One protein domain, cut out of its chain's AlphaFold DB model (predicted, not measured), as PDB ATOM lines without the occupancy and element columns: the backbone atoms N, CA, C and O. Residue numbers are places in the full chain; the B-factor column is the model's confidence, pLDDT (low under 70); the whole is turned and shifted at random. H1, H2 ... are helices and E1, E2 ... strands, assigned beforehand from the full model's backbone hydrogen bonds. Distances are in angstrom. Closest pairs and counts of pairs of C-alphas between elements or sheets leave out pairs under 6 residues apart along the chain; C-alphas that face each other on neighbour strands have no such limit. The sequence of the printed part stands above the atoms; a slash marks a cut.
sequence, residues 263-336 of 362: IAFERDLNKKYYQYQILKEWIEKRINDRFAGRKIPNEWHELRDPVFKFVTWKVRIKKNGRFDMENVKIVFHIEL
ATOM      1  N   ILE A 263     249.721 212.915 195.710       92.88
ATOM      2  CA  ILE A 263     249.941 211.546 196.145       92.88
ATOM      3  C   ILE A 263     249.671 210.635 194.947       92.88
ATOM      4  O   ILE A 263     248.528 210.521 194.495       92.88
ATOM      5  N   ALA A 264     250.714 209.987 194.434       91.94
ATOM      6  CA  ALA A 264     250.646 209.122 193.266       91.94
ATOM      7  C   ALA A 264     251.303 207.765 193.532       91.94
ATOM      8  O   ALA A 264     252.507 207.682 193.772       91.94
ATOM      9  N   PHE A 265     250.530 206.681 193.452       90.44
ATOM     10  CA  PHE A 265     251.073 205.329 193.594       90.44
ATOM     11  C   PHE A 265     250.245 204.279 192.841       90.44
ATOM     12  O   PHE A 265     249.031 204.410 192.682       90.44
ATOM     13  N   GLU A 266     250.919 203.223 192.377       89.88
ATOM     14  CA  GLU A 266     250.322 202.075 191.681       89.88
ATOM     15  C   GLU A 266     250.366 200.828 192.572       89.88
ATOM     16  O   GLU A 266     251.390 200.538 193.207       89.88
ATOM     17  N   ARG A 267     249.265 200.074 192.605       86.00
ATOM     18  CA  ARG A 267     249.155 198.807 193.336       86.00
ATOM     19  C   ARG A 267     248.427 197.751 192.531       86.00
ATOM     20  O   ARG A 267     247.444 198.038 191.854       86.00
ATOM     21  N   ASP A 268     248.888 196.516 192.658       84.62
ATOM     22  CA  ASP A 268     248.158 195.353 192.173       84.62
ATOM     23  C   ASP A 268     246.987 195.068 193.121       84.62
ATOM     24  O   ASP A 268     247.163 194.950 194.339       84.62
ATOM     25  N   LEU A 269     245.778 194.926 192.579       79.56
ATOM     26  CA  LEU A 269     244.639 194.443 193.355       79.56
ATOM     27  C   LEU A 269     244.814 192.946 193.586       79.56
ATOM     28  O   LEU A 269     244.383 192.110 192.794       79.56
ATOM     29  N   ASN A 270     245.458 192.612 194.701       66.06
ATOM     30  CA  ASN A 270     245.626 191.235 195.141       66.06
ATOM     31  C   ASN A 270     244.277 190.499 195.242       66.06
ATOM     32  O   ASN A 270     243.252 191.082 195.602       66.06
ATOM     33  N   LYS A 271     244.298 189.169 195.063       60.84
ATOM     34  CA  LYS A 271     243.126 188.275 195.220       60.84
ATOM     35  C   LYS A 271     242.378 188.444 196.554       60.84
ATOM     36  O   LYS A 271     241.198 188.123 196.634       60.84
ATOM     37  N   LYS A 272     243.034 188.977 197.591       62.62
ATOM     38  CA  LYS A 272     242.411 189.298 198.886       62.62
ATOM     39  C   LYS A 272     241.347 190.399 198.776       62.62
ATOM     40  O   LYS A 272     240.339 190.312 199.460       62.62
ATOM     41  N   TYR A 273     241.512 191.377 197.882       64.25
ATOM     42  CA  TYR A 273     240.522 192.441 197.663       64.25
ATOM     43  C   TYR A 273     239.351 191.996 196.782       64.25
ATOM     44  O   TYR A 273     238.255 192.536 196.892       64.25
ATOM     45  N   TYR A 274     239.542 190.948 195.975       57.00
ATOM     46  CA  TYR A 274     238.474 190.319 195.190       57.00
ATOM     47  C   TYR A 274     237.396 189.632 196.033       57.00
ATOM     48  O   TYR A 274     236.341 189.284 195.506       57.00
ATOM     49  N   GLN A 275     237.632 189.471 197.336       55.88
ATOM     50  CA  GLN A 275     236.608 189.050 198.293       55.88
ATOM     51  C   GLN A 275     235.490 190.100 198.417       55.88
ATOM     52  O   GLN A 275     234.350 189.764 198.738       55.88
ATOM     53  N   TYR A 276     235.778 191.365 198.096       70.88
ATOM     54  CA  TYR A 276     234.789 192.437 198.066       70.88
ATOM     55  C   TYR A 276     234.102 192.464 196.704       70.88
ATOM     56  O   TYR A 276     234.489 193.200 195.796       70.88
ATOM     57  N   GLN A 277     233.053 191.650 196.580       76.31
ATOM     58  CA  GLN A 277     232.246 191.501 195.368       76.31
ATOM     59  C   GLN A 277     231.842 192.848 194.736       76.31
ATOM     60  O   GLN A 277     231.910 192.981 193.519       76.31
ATOM     61  N   ILE A 278     231.558 193.880 195.541       80.81
ATOM     62  CA  ILE A 278     231.245 195.237 195.059       80.81
ATOM     63  C   ILE A 278     232.373 195.851 194.218       80.81
ATOM     64  O   ILE A 278     232.098 196.448 193.181       80.81
ATOM     65  N   LEU A 279     233.637 195.732 194.648       83.56
ATOM     66  CA  LEU A 279     234.777 196.271 193.895       83.56
ATOM     67  C   LEU A 279     234.903 195.553 192.552       83.56
ATOM     68  O   LEU A 279     235.067 196.197 191.518       83.56
ATOM     69  N   LYS A 280     234.770 194.222 192.565       82.31
ATOM     70  CA  LYS A 280     234.812 193.402 191.353       82.31
ATOM     71  C   LYS A 280     233.700 193.795 190.379       82.31
ATOM     72  O   LYS A 280     233.996 194.115 189.232       82.31
ATOM     73  N   GLU A 281     232.451 193.811 190.839       86.75
ATOM     74  CA  GLU A 281     231.281 194.161 190.023       86.75
ATOM     75  C   GLU A 281     231.391 195.578 189.453       86.75
ATOM     76  O   GLU A 281     231.072 195.806 188.284       86.75
ATOM     77  N   TRP A 282     231.894 196.530 190.247       87.88
ATOM     78  CA  TRP A 282     232.128 197.895 189.784       87.88
ATOM     79  C   TRP A 282     233.140 197.938 188.641       87.88
ATOM     80  O   TRP A 282     232.855 198.518 187.592       87.88
ATOM     81  N   ILE A 283     234.303 197.308 188.816       86.00
ATOM     82  CA  ILE A 283     235.364 197.299 187.805       86.00
ATOM     83  C   ILE A 283     234.887 196.573 186.540       86.00
ATOM     84  O   ILE A 283     235.039 197.110 185.444       86.00
ATOM     85  N   GLU A 284     234.263 195.398 186.672       86.19
ATOM     86  CA  GLU A 284     233.719 194.639 185.537       86.19
ATOM     87  C   GLU A 284     232.705 195.468 184.747       86.19
ATOM     88  O   GLU A 284     232.792 195.543 183.519       86.19
ATOM     89  N   LYS A 285     231.791 196.161 185.437       87.25
ATOM     90  CA  LYS A 285     230.848 197.077 184.791       87.25
ATOM     91  C   LYS A 285     231.573 198.188 184.029       87.25
ATOM     92  O   LYS A 285     231.267 198.415 182.864       87.25
ATOM     93  N   ARG A 286     232.574 198.839 184.635       85.88
ATOM     94  CA  ARG A 286     233.339 199.932 183.993       85.88
ATOM     95  C   ARG A 286     234.085 199.481 182.748       85.88
ATOM     96  O   ARG A 286     234.111 200.191 181.743       85.88
ATOM     97  N   ILE A 287     234.691 198.306 182.829       83.06
ATOM     98  CA  ILE A 287     235.370 197.670 181.712       83.06
ATOM     99  C   ILE A 287     234.366 197.390 180.587       83.06
ATOM    100  O   ILE A 287     234.591 197.812 179.451       83.06
ATOM    101  N   ASN A 288     233.255 196.723 180.902       83.50
ATOM    102  CA  ASN A 288     232.233 196.368 179.922       83.50
ATOM    103  C   ASN A 288     231.650 197.618 179.249       83.50
ATOM    104  O   ASN A 288     231.586 197.659 178.023       83.50
ATOM    105  N   ASP A 289     231.329 198.664 180.014       84.12
ATOM    106  CA  ASP A 289     230.804 199.930 179.489       84.12
ATOM    107  C   ASP A 289     231.778 200.594 178.495       84.12
ATOM    108  O   ASP A 289     231.366 201.104 177.453       84.12
ATOM    109  N   ARG A 290     233.088 200.580 178.781       81.50
ATOM    110  CA  ARG A 290     234.102 201.219 177.921       81.50
ATOM    111  C   ARG A 290     234.399 200.425 176.648       81.50
ATOM    112  O   ARG A 290     234.760 201.009 175.620       81.50
ATOM    113  N   PHE A 291     234.288 199.105 176.719       79.44
ATOM    114  CA  PHE A 291     234.812 198.204 175.700       79.44
ATOM    115  C   PHE A 291     233.757 197.353 174.984       79.44
ATOM    116  O   PHE A 291     234.114 196.573 174.098       79.44
ATOM    117  N   ALA A 292     232.474 197.523 175.313       76.75
ATOM    118  CA  ALA A 292     231.367 196.827 174.668       76.75
ATOM    119  C   ALA A 292     231.474 196.876 173.132       76.75
ATOM    120  O   ALA A 292     231.573 197.944 172.524       76.75
ATOM    121  N   GLY A 293     231.468 195.693 172.506       68.75
ATOM    122  CA  GLY A 293     231.458 195.537 171.048       68.75
ATOM    123  C   GLY A 293     232.773 195.858 170.325       68.75
ATOM    124  O   GLY A 293     232.784 195.891 169.096       68.75
ATOM    125  N   ARG A 294     233.886 196.091 171.036       75.50
ATOM    126  CA  ARG A 294     235.183 196.440 170.426       75.50
ATOM    127  C   ARG A 294     236.119 195.229 170.363       75.50
ATOM    128  O   ARG A 294     236.200 194.449 171.305       75.50
ATOM    129  N   LYS A 295     236.882 195.093 169.270       73.06
ATOM    130  CA  LYS A 295     238.090 194.246 169.248       73.06
ATOM    131  C   LYS A 295     239.220 195.036 169.887       73.06
ATOM    132  O   LYS A 295     239.542 196.117 169.403       73.06
ATOM    133  N   ILE A 296     239.793 194.516 170.965       75.44
ATOM    134  CA  ILE A 296     240.741 195.273 171.781       75.44
ATOM    135  C   ILE A 296     242.083 194.532 171.812       75.44
ATOM    136  O   ILE A 296     242.084 193.307 171.982       75.44
ATOM    137  N   PRO A 297     243.218 195.230 171.638       75.44
ATOM    138  CA  PRO A 297     244.536 194.610 171.696       75.44
ATOM    139  C   PRO A 297     244.850 194.005 173.074       75.44
ATOM    140  O   PRO A 297     244.392 194.492 174.113       75.44
ATOM    141  N   ASN A 298     245.677 192.952 173.084       80.50
ATOM    142  CA  ASN A 298     246.245 192.360 174.302       80.50
ATOM    143  C   ASN A 298     247.375 193.248 174.834       80.50
ATOM    144  O   ASN A 298     248.557 192.970 174.635       80.50
ATOM    145  N   GLU A 299     246.978 194.320 175.502       82.94
ATOM    146  CA  GLU A 299     247.848 195.291 176.156       82.94
ATOM    147  C   GLU A 299     247.216 195.752 177.477       82.94
ATOM    148  O   GLU A 299     246.127 195.300 177.854       82.94
ATOM    149  N   TRP A 300     247.933 196.597 178.215       87.00
ATOM    150  CA  TRP A 300     247.394 197.261 179.395       87.00
ATOM    151  C   TRP A 300     246.550 198.456 178.974       87.00
ATOM    152  O   TRP A 300     247.006 199.310 178.220       87.00
ATOM    153  N   HIS A 301     245.339 198.528 179.511       87.81
ATOM    154  CA  HIS A 301     244.398 199.604 179.247       87.81
ATOM    155  C   HIS A 301     244.149 200.405 180.512       87.81
ATOM    156  O   HIS A 301     243.813 199.834 181.549       87.81
ATOM    157  N   GLU A 302     244.270 201.727 180.410       91.62
ATOM    158  CA  GLU A 302     244.018 202.651 181.514       91.62
ATOM    159  C   GLU A 302     242.595 203.222 181.451       91.62
ATOM    160  O   GLU A 302     242.163 203.824 180.457       91.62
ATOM    161  N   LEU A 303     241.856 203.042 182.543       90.19
ATOM    162  CA  LEU A 303     240.464 203.434 182.705       90.19
ATOM    163  C   LEU A 303     240.349 204.397 183.884       90.19
ATOM    164  O   LEU A 303     240.238 203.973 185.031       90.19
ATOM    165  N   ARG A 304     240.365 205.702 183.607       90.62
ATOM    166  CA  ARG A 304     240.057 206.705 184.629       90.62
ATOM    167  C   ARG A 304     238.622 206.519 185.114       90.62
ATOM    168  O   ARG A 304     237.706 206.442 184.290       90.62
ATOM    169  N   ASP A 305     238.431 206.443 186.424       89.94
ATOM    170  CA  ASP A 305     237.099 206.294 186.993       89.94
ATOM    171  C   ASP A 305     236.327 207.627 186.880       89.94
ATOM    172  O   ASP A 305     236.850 208.681 187.257       89.94
ATOM    173  N   PRO A 306     235.103 207.626 186.324       84.56
ATOM    174  CA  PRO A 306     234.333 208.856 186.140       84.56
ATOM    175  C   PRO A 306     233.773 209.411 187.456       84.56
ATOM    176  O   PRO A 306     233.476 210.604 187.529       84.56
ATOM    177  N   VAL A 307     233.612 208.560 188.474       86.44
ATOM    178  CA  VAL A 307     233.112 208.943 189.800       86.44
ATOM    179  C   VAL A 307     234.289 209.295 190.701       86.44
ATOM    180  O   VAL A 307     234.319 210.373 191.291       86.44
ATOM    181  N   PHE A 308     235.300 208.429 190.743       90.25
ATOM    182  CA  PHE A 308     236.509 208.639 191.534       90.25
ATOM    183  C   PHE A 308     237.621 209.199 190.653       90.25
ATOM    184  O   PHE A 308     238.491 208.473 190.185       90.25
ATOM    185  N   LYS A 309     237.614 210.514 190.425       90.25
ATOM    186  CA  LYS A 309     238.557 211.174 189.499       90.25
ATOM    187  C   LYS A 309     240.036 210.949 189.825       90.25
ATOM    188  O   LYS A 309     240.865 211.120 188.924       90.25
ATOM    189  N   PHE A 310     240.329 210.599 191.077       92.62
ATOM    190  CA  PHE A 310     241.645 210.259 191.605       92.62
ATOM    191  C   PHE A 310     242.032 208.778 191.426       92.62
ATOM    192  O   PHE A 310     243.112 208.374 191.851       92.62
ATOM    193  N   VAL A 311     241.175 207.953 190.816       93.38
ATOM    194  CA  VAL A 311     241.406 206.525 190.563       93.38
ATOM    195  C   VAL A 311     241.523 206.264 189.067       93.38
ATOM    196  O   VAL A 311     240.679 206.675 188.267       93.38
ATOM    197  N   THR A 312     242.553 205.514 188.688       93.56
ATOM    198  CA  THR A 312     242.690 204.926 187.354       93.56
ATOM    199  C   THR A 312     242.879 203.421 187.472       93.56
ATOM    200  O   THR A 312     243.800 202.946 188.134       93.56
ATOM    201  N   TRP A 313     242.014 202.661 186.810       90.81
ATOM    202  CA  TRP A 313     242.101 201.206 186.740       90.81
ATOM    203  C   TRP A 313     242.981 200.798 185.561       90.81
ATOM    204  O   TRP A 313     242.728 201.220 184.434       90.81
ATOM    205  N   LYS A 314     243.986 199.954 185.792       91.31
ATOM    206  CA  LYS A 314     244.772 199.322 184.729       91.31
ATOM    207  C   LYS A 314     244.353 197.876 184.591       91.31
ATOM    208  O   LYS A 314     244.486 197.091 185.527       91.31
ATOM    209  N   VAL A 315     243.853 197.521 183.418       88.88
ATOM    210  CA  VAL A 315     243.342 196.177 183.140       88.88
ATOM    211  C   VAL A 315     244.063 195.607 181.933       88.88
ATOM    212  O   VAL A 315     244.309 196.312 180.956       88.88
ATOM    213  N   ARG A 316     244.406 194.323 181.991       87.06
ATOM    214  CA  ARG A 316     244.976 193.610 180.849       87.06
ATOM    215  C   ARG A 316     243.891 192.819 180.130       87.06
ATOM    216  O   ARG A 316     242.991 192.274 180.765       87.06
ATOM    217  N   ILE A 317     243.998 192.698 178.812       80.75
ATOM    218  CA  ILE A 317     243.104 191.858 178.005       80.75
ATOM    219  C   ILE A 317     243.852 190.609 177.560       80.75
ATOM    220  O   ILE A 317     244.905 190.695 176.937       80.75
ATOM    221  N   LYS A 318     243.327 189.426 177.884       78.75
ATOM    222  CA  LYS A 318     243.920 188.142 177.487       78.75
ATOM    223  C   LYS A 318     243.772 187.925 175.979       78.75
ATOM    224  O   LYS A 318     242.890 188.477 175.330       78.75
ATOM    225  N   LYS A 319     244.590 187.026 175.416       74.38
ATOM    226  CA  LYS A 319     244.548 186.652 173.984       74.38
ATOM    227  C   LYS A 319     243.163 186.193 173.498       74.38
ATOM    228  O   LYS A 319     242.860 186.339 172.324       74.38
ATOM    229  N   ASN A 320     242.331 185.652 174.389       74.38
ATOM    230  CA  ASN A 320     240.962 185.221 174.089       74.38
ATOM    231  C   ASN A 320     239.926 186.367 174.131       74.38
ATOM    232  O   ASN A 320     238.728 186.096 174.120       74.38
ATOM    233  N   GLY A 321     240.370 187.624 174.241       70.62
ATOM    234  CA  GLY A 321     239.509 188.805 174.314       70.62
ATOM    235  C   GLY A 321     238.833 189.019 175.670       70.62
ATOM    236  O   GLY A 321     238.068 189.967 175.811       70.62
ATOM    237  N   ARG A 322     239.097 188.171 176.676       78.12
ATOM    238  CA  ARG A 322     238.556 188.343 178.034       78.12
ATOM    239  C   ARG A 322     239.473 189.221 178.875       78.12
ATOM    240  O   ARG A 322     240.695 189.103 178.801       78.12
ATOM    241  N   PHE A 323     238.883 190.049 179.724       79.56
ATOM    242  CA  PHE A 323     239.630 190.857 180.683       79.56
ATOM    243  C   PHE A 323     240.279 189.980 181.750       79.56
ATOM    244  O   PHE A 323     239.679 189.029 182.260       79.56
ATOM    245  N   ASP A 324     241.528 190.290 182.075       83.75
ATOM    246  CA  ASP A 324     242.258 189.638 183.147       83.75
ATOM    247  C   ASP A 324     241.907 190.263 184.492       83.75
ATOM    248  O   ASP A 324     242.688 191.009 185.079       83.75
ATOM    249  N   MET A 325     240.712 189.938 184.980       80.31
ATOM    250  CA  MET A 325     240.256 190.407 186.285       80.31
ATOM    251  C   MET A 325     241.175 189.934 187.415       80.31
ATOM    252  O   MET A 325     241.211 190.546 188.461       80.31
ATOM    253  N   GLU A 326     241.989 188.893 187.248       78.62
ATOM    254  CA  GLU A 326     242.892 188.475 188.329       78.62
ATOM    255  C   GLU A 326     244.120 189.381 188.486       78.62
ATOM    256  O   GLU A 326     244.761 189.338 189.532       78.62
ATOM    257  N   ASN A 327     244.430 190.201 187.477       81.56
ATOM    258  CA  ASN A 327     245.615 191.057 187.429       81.56
ATOM    259  C   ASN A 327     245.223 192.503 187.101       81.56
ATOM    260  O   ASN A 327     245.729 193.103 186.153       81.56
ATOM    261  N   VAL A 328     244.279 193.058 187.862       86.56
ATOM    262  CA  VAL A 328     243.925 194.480 187.765       86.56
ATOM    263  C   VAL A 328     244.861 195.278 188.657       86.56
ATOM    264  O   VAL A 328     245.103 194.896 189.801       86.56
ATOM    265  N   LYS A 329     245.350 196.410 188.158       89.06
ATOM    266  CA  LYS A 329     246.053 197.387 188.985       89.06
ATOM    267  C   LYS A 329     245.196 198.614 189.209       89.06
ATOM    268  O   LYS A 329     244.374 198.980 188.370       89.06
ATOM    269  N   ILE A 330     245.421 199.266 190.333       88.94
ATOM    270  CA  ILE A 330     244.844 200.556 190.663       88.94
ATOM    271  C   ILE A 330     245.966 201.579 190.765       88.94
ATOM    272  O   ILE A 330     247.003 201.333 191.381       88.94
ATOM    273  N   VAL A 331     245.758 202.728 190.136       92.06
ATOM    274  CA  VAL A 331     246.594 203.908 190.308       92.06
ATOM    275  C   VAL A 331     245.775 204.950 191.038       92.06
ATOM    276  O   VAL A 331     244.706 205.346 190.567       92.06
ATOM    277  N   PHE A 332     246.293 205.386 192.177       93.56
ATOM    278  CA  PHE A 332     245.779 206.541 192.888       93.56
ATOM    279  C   PHE A 332     246.583 207.769 192.490       93.56
ATOM    280  O   PHE A 332     247.809 207.707 192.415       93.56
ATOM    281  N   HIS A 333     245.878 208.860 192.220       94.44
ATOM    282  CA  HIS A 333     246.432 210.161 191.879       94.44
ATOM    283  C   HIS A 333     245.541 211.240 192.495       94.44
ATOM    284  O   HIS A 333     244.561 211.675 191.884       94.44
ATOM    285  N   ILE A 334     245.855 211.633 193.725       94.69
ATOM    286  CA  ILE A 334     245.018 212.508 194.550       94.69
ATOM    287  C   ILE A 334     245.844 213.678 195.081       94.69
ATOM    288  O   ILE A 334     247.007 213.509 195.439       94.69
ATOM    289  N   GLU A 335     245.262 214.873 195.126       93.12
ATOM    290  CA  GLU A 335     245.912 216.014 195.777       93.12
ATOM    291  C   GLU A 335     245.987 215.761 197.291       93.12
ATOM    292  O   GLU A 335     245.050 215.213 197.872       93.12
ATOM    293  N   LEU A 336     247.078 216.173 197.945       90.88
ATOM    294  CA  LEU A 336     247.273 215.989 199.390       90.88
ATOM    295  C   LEU A 336     246.057 216.455 200.203       90.88
ATOM    296  O   LEU A 336     245.601 215.755 201.100       90.88
TER     297      LEU A 336
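What this domain is: This is residues 263 to 336 of the 362 residues of an uncharacterized protein of Thermoplasmatales archaeon (UniProt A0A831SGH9). A twisted, curled sheet of four strands has one helix, H1, loosely alongside it, near E2 and E3, while E1 and E4 run together towards one end of the long axis and the link 317 to 328 loops out towards the other. The printed part has 74 residues, in the order E1, H1, E2, E3, E4. The sheet runs E1, E4, E3, E2, antiparallel throughout, and the class is mixed, helices and strands. The whole is compact, with a radius of gyration of the C-alphas of 12.3 A, and elongated in outline, spanning 39 by 23 by 19 A.

Where its parts are: Find C-alpha 263 at (249.941, 211.546, 196.145); from there E1 runs to residue 268, 16.8 A. H1, residues 277 to 291, covers 20.9 A from C-alpha 277 at (232.246, 191.501, 195.368). Next come E2, residues 300 to 304, 13.1 A, and E3, residues 311 to 316, 16.6 A. E4, residues 329 to 335, covers 19.8 A and ends at C-alpha 335, (245.912, 216.014, 195.777).

How they stand to each other: Look first at edge strand E1 beside E4: N 263 and O 334 are 2.8 A apart, within hydrogen-bond range. E4 and E3 are a hairpin, with N 314 and O 329 at 2.8 A. E3 and E2 are another, with N 301 and O 315 at 2.8 A. E2, E3 and E4 form a meander, each strand the antiparallel neighbour of the one before. The sheet is only just strongly twisted, its C-alphas up to 4.4 A off the best plane. H1 is on the sheet but only grazes it, with residues 283 to 290; its closest C-alphas to E2 are those of Ile 287 and Leu 303, 7.8 A. Every O i to N i+4 pair in H1 is within hydrogen-bond range. E1 and E2 are apart.

The domain as a whole: The C-alphas farthest apart, of Asn 320 and Leu 336, are 40.3 A apart. The printed part has no cut, and E3 to E4 is a long link of 12 residues. Look for pLDDT under 70 at residues 270 to 275 and 293.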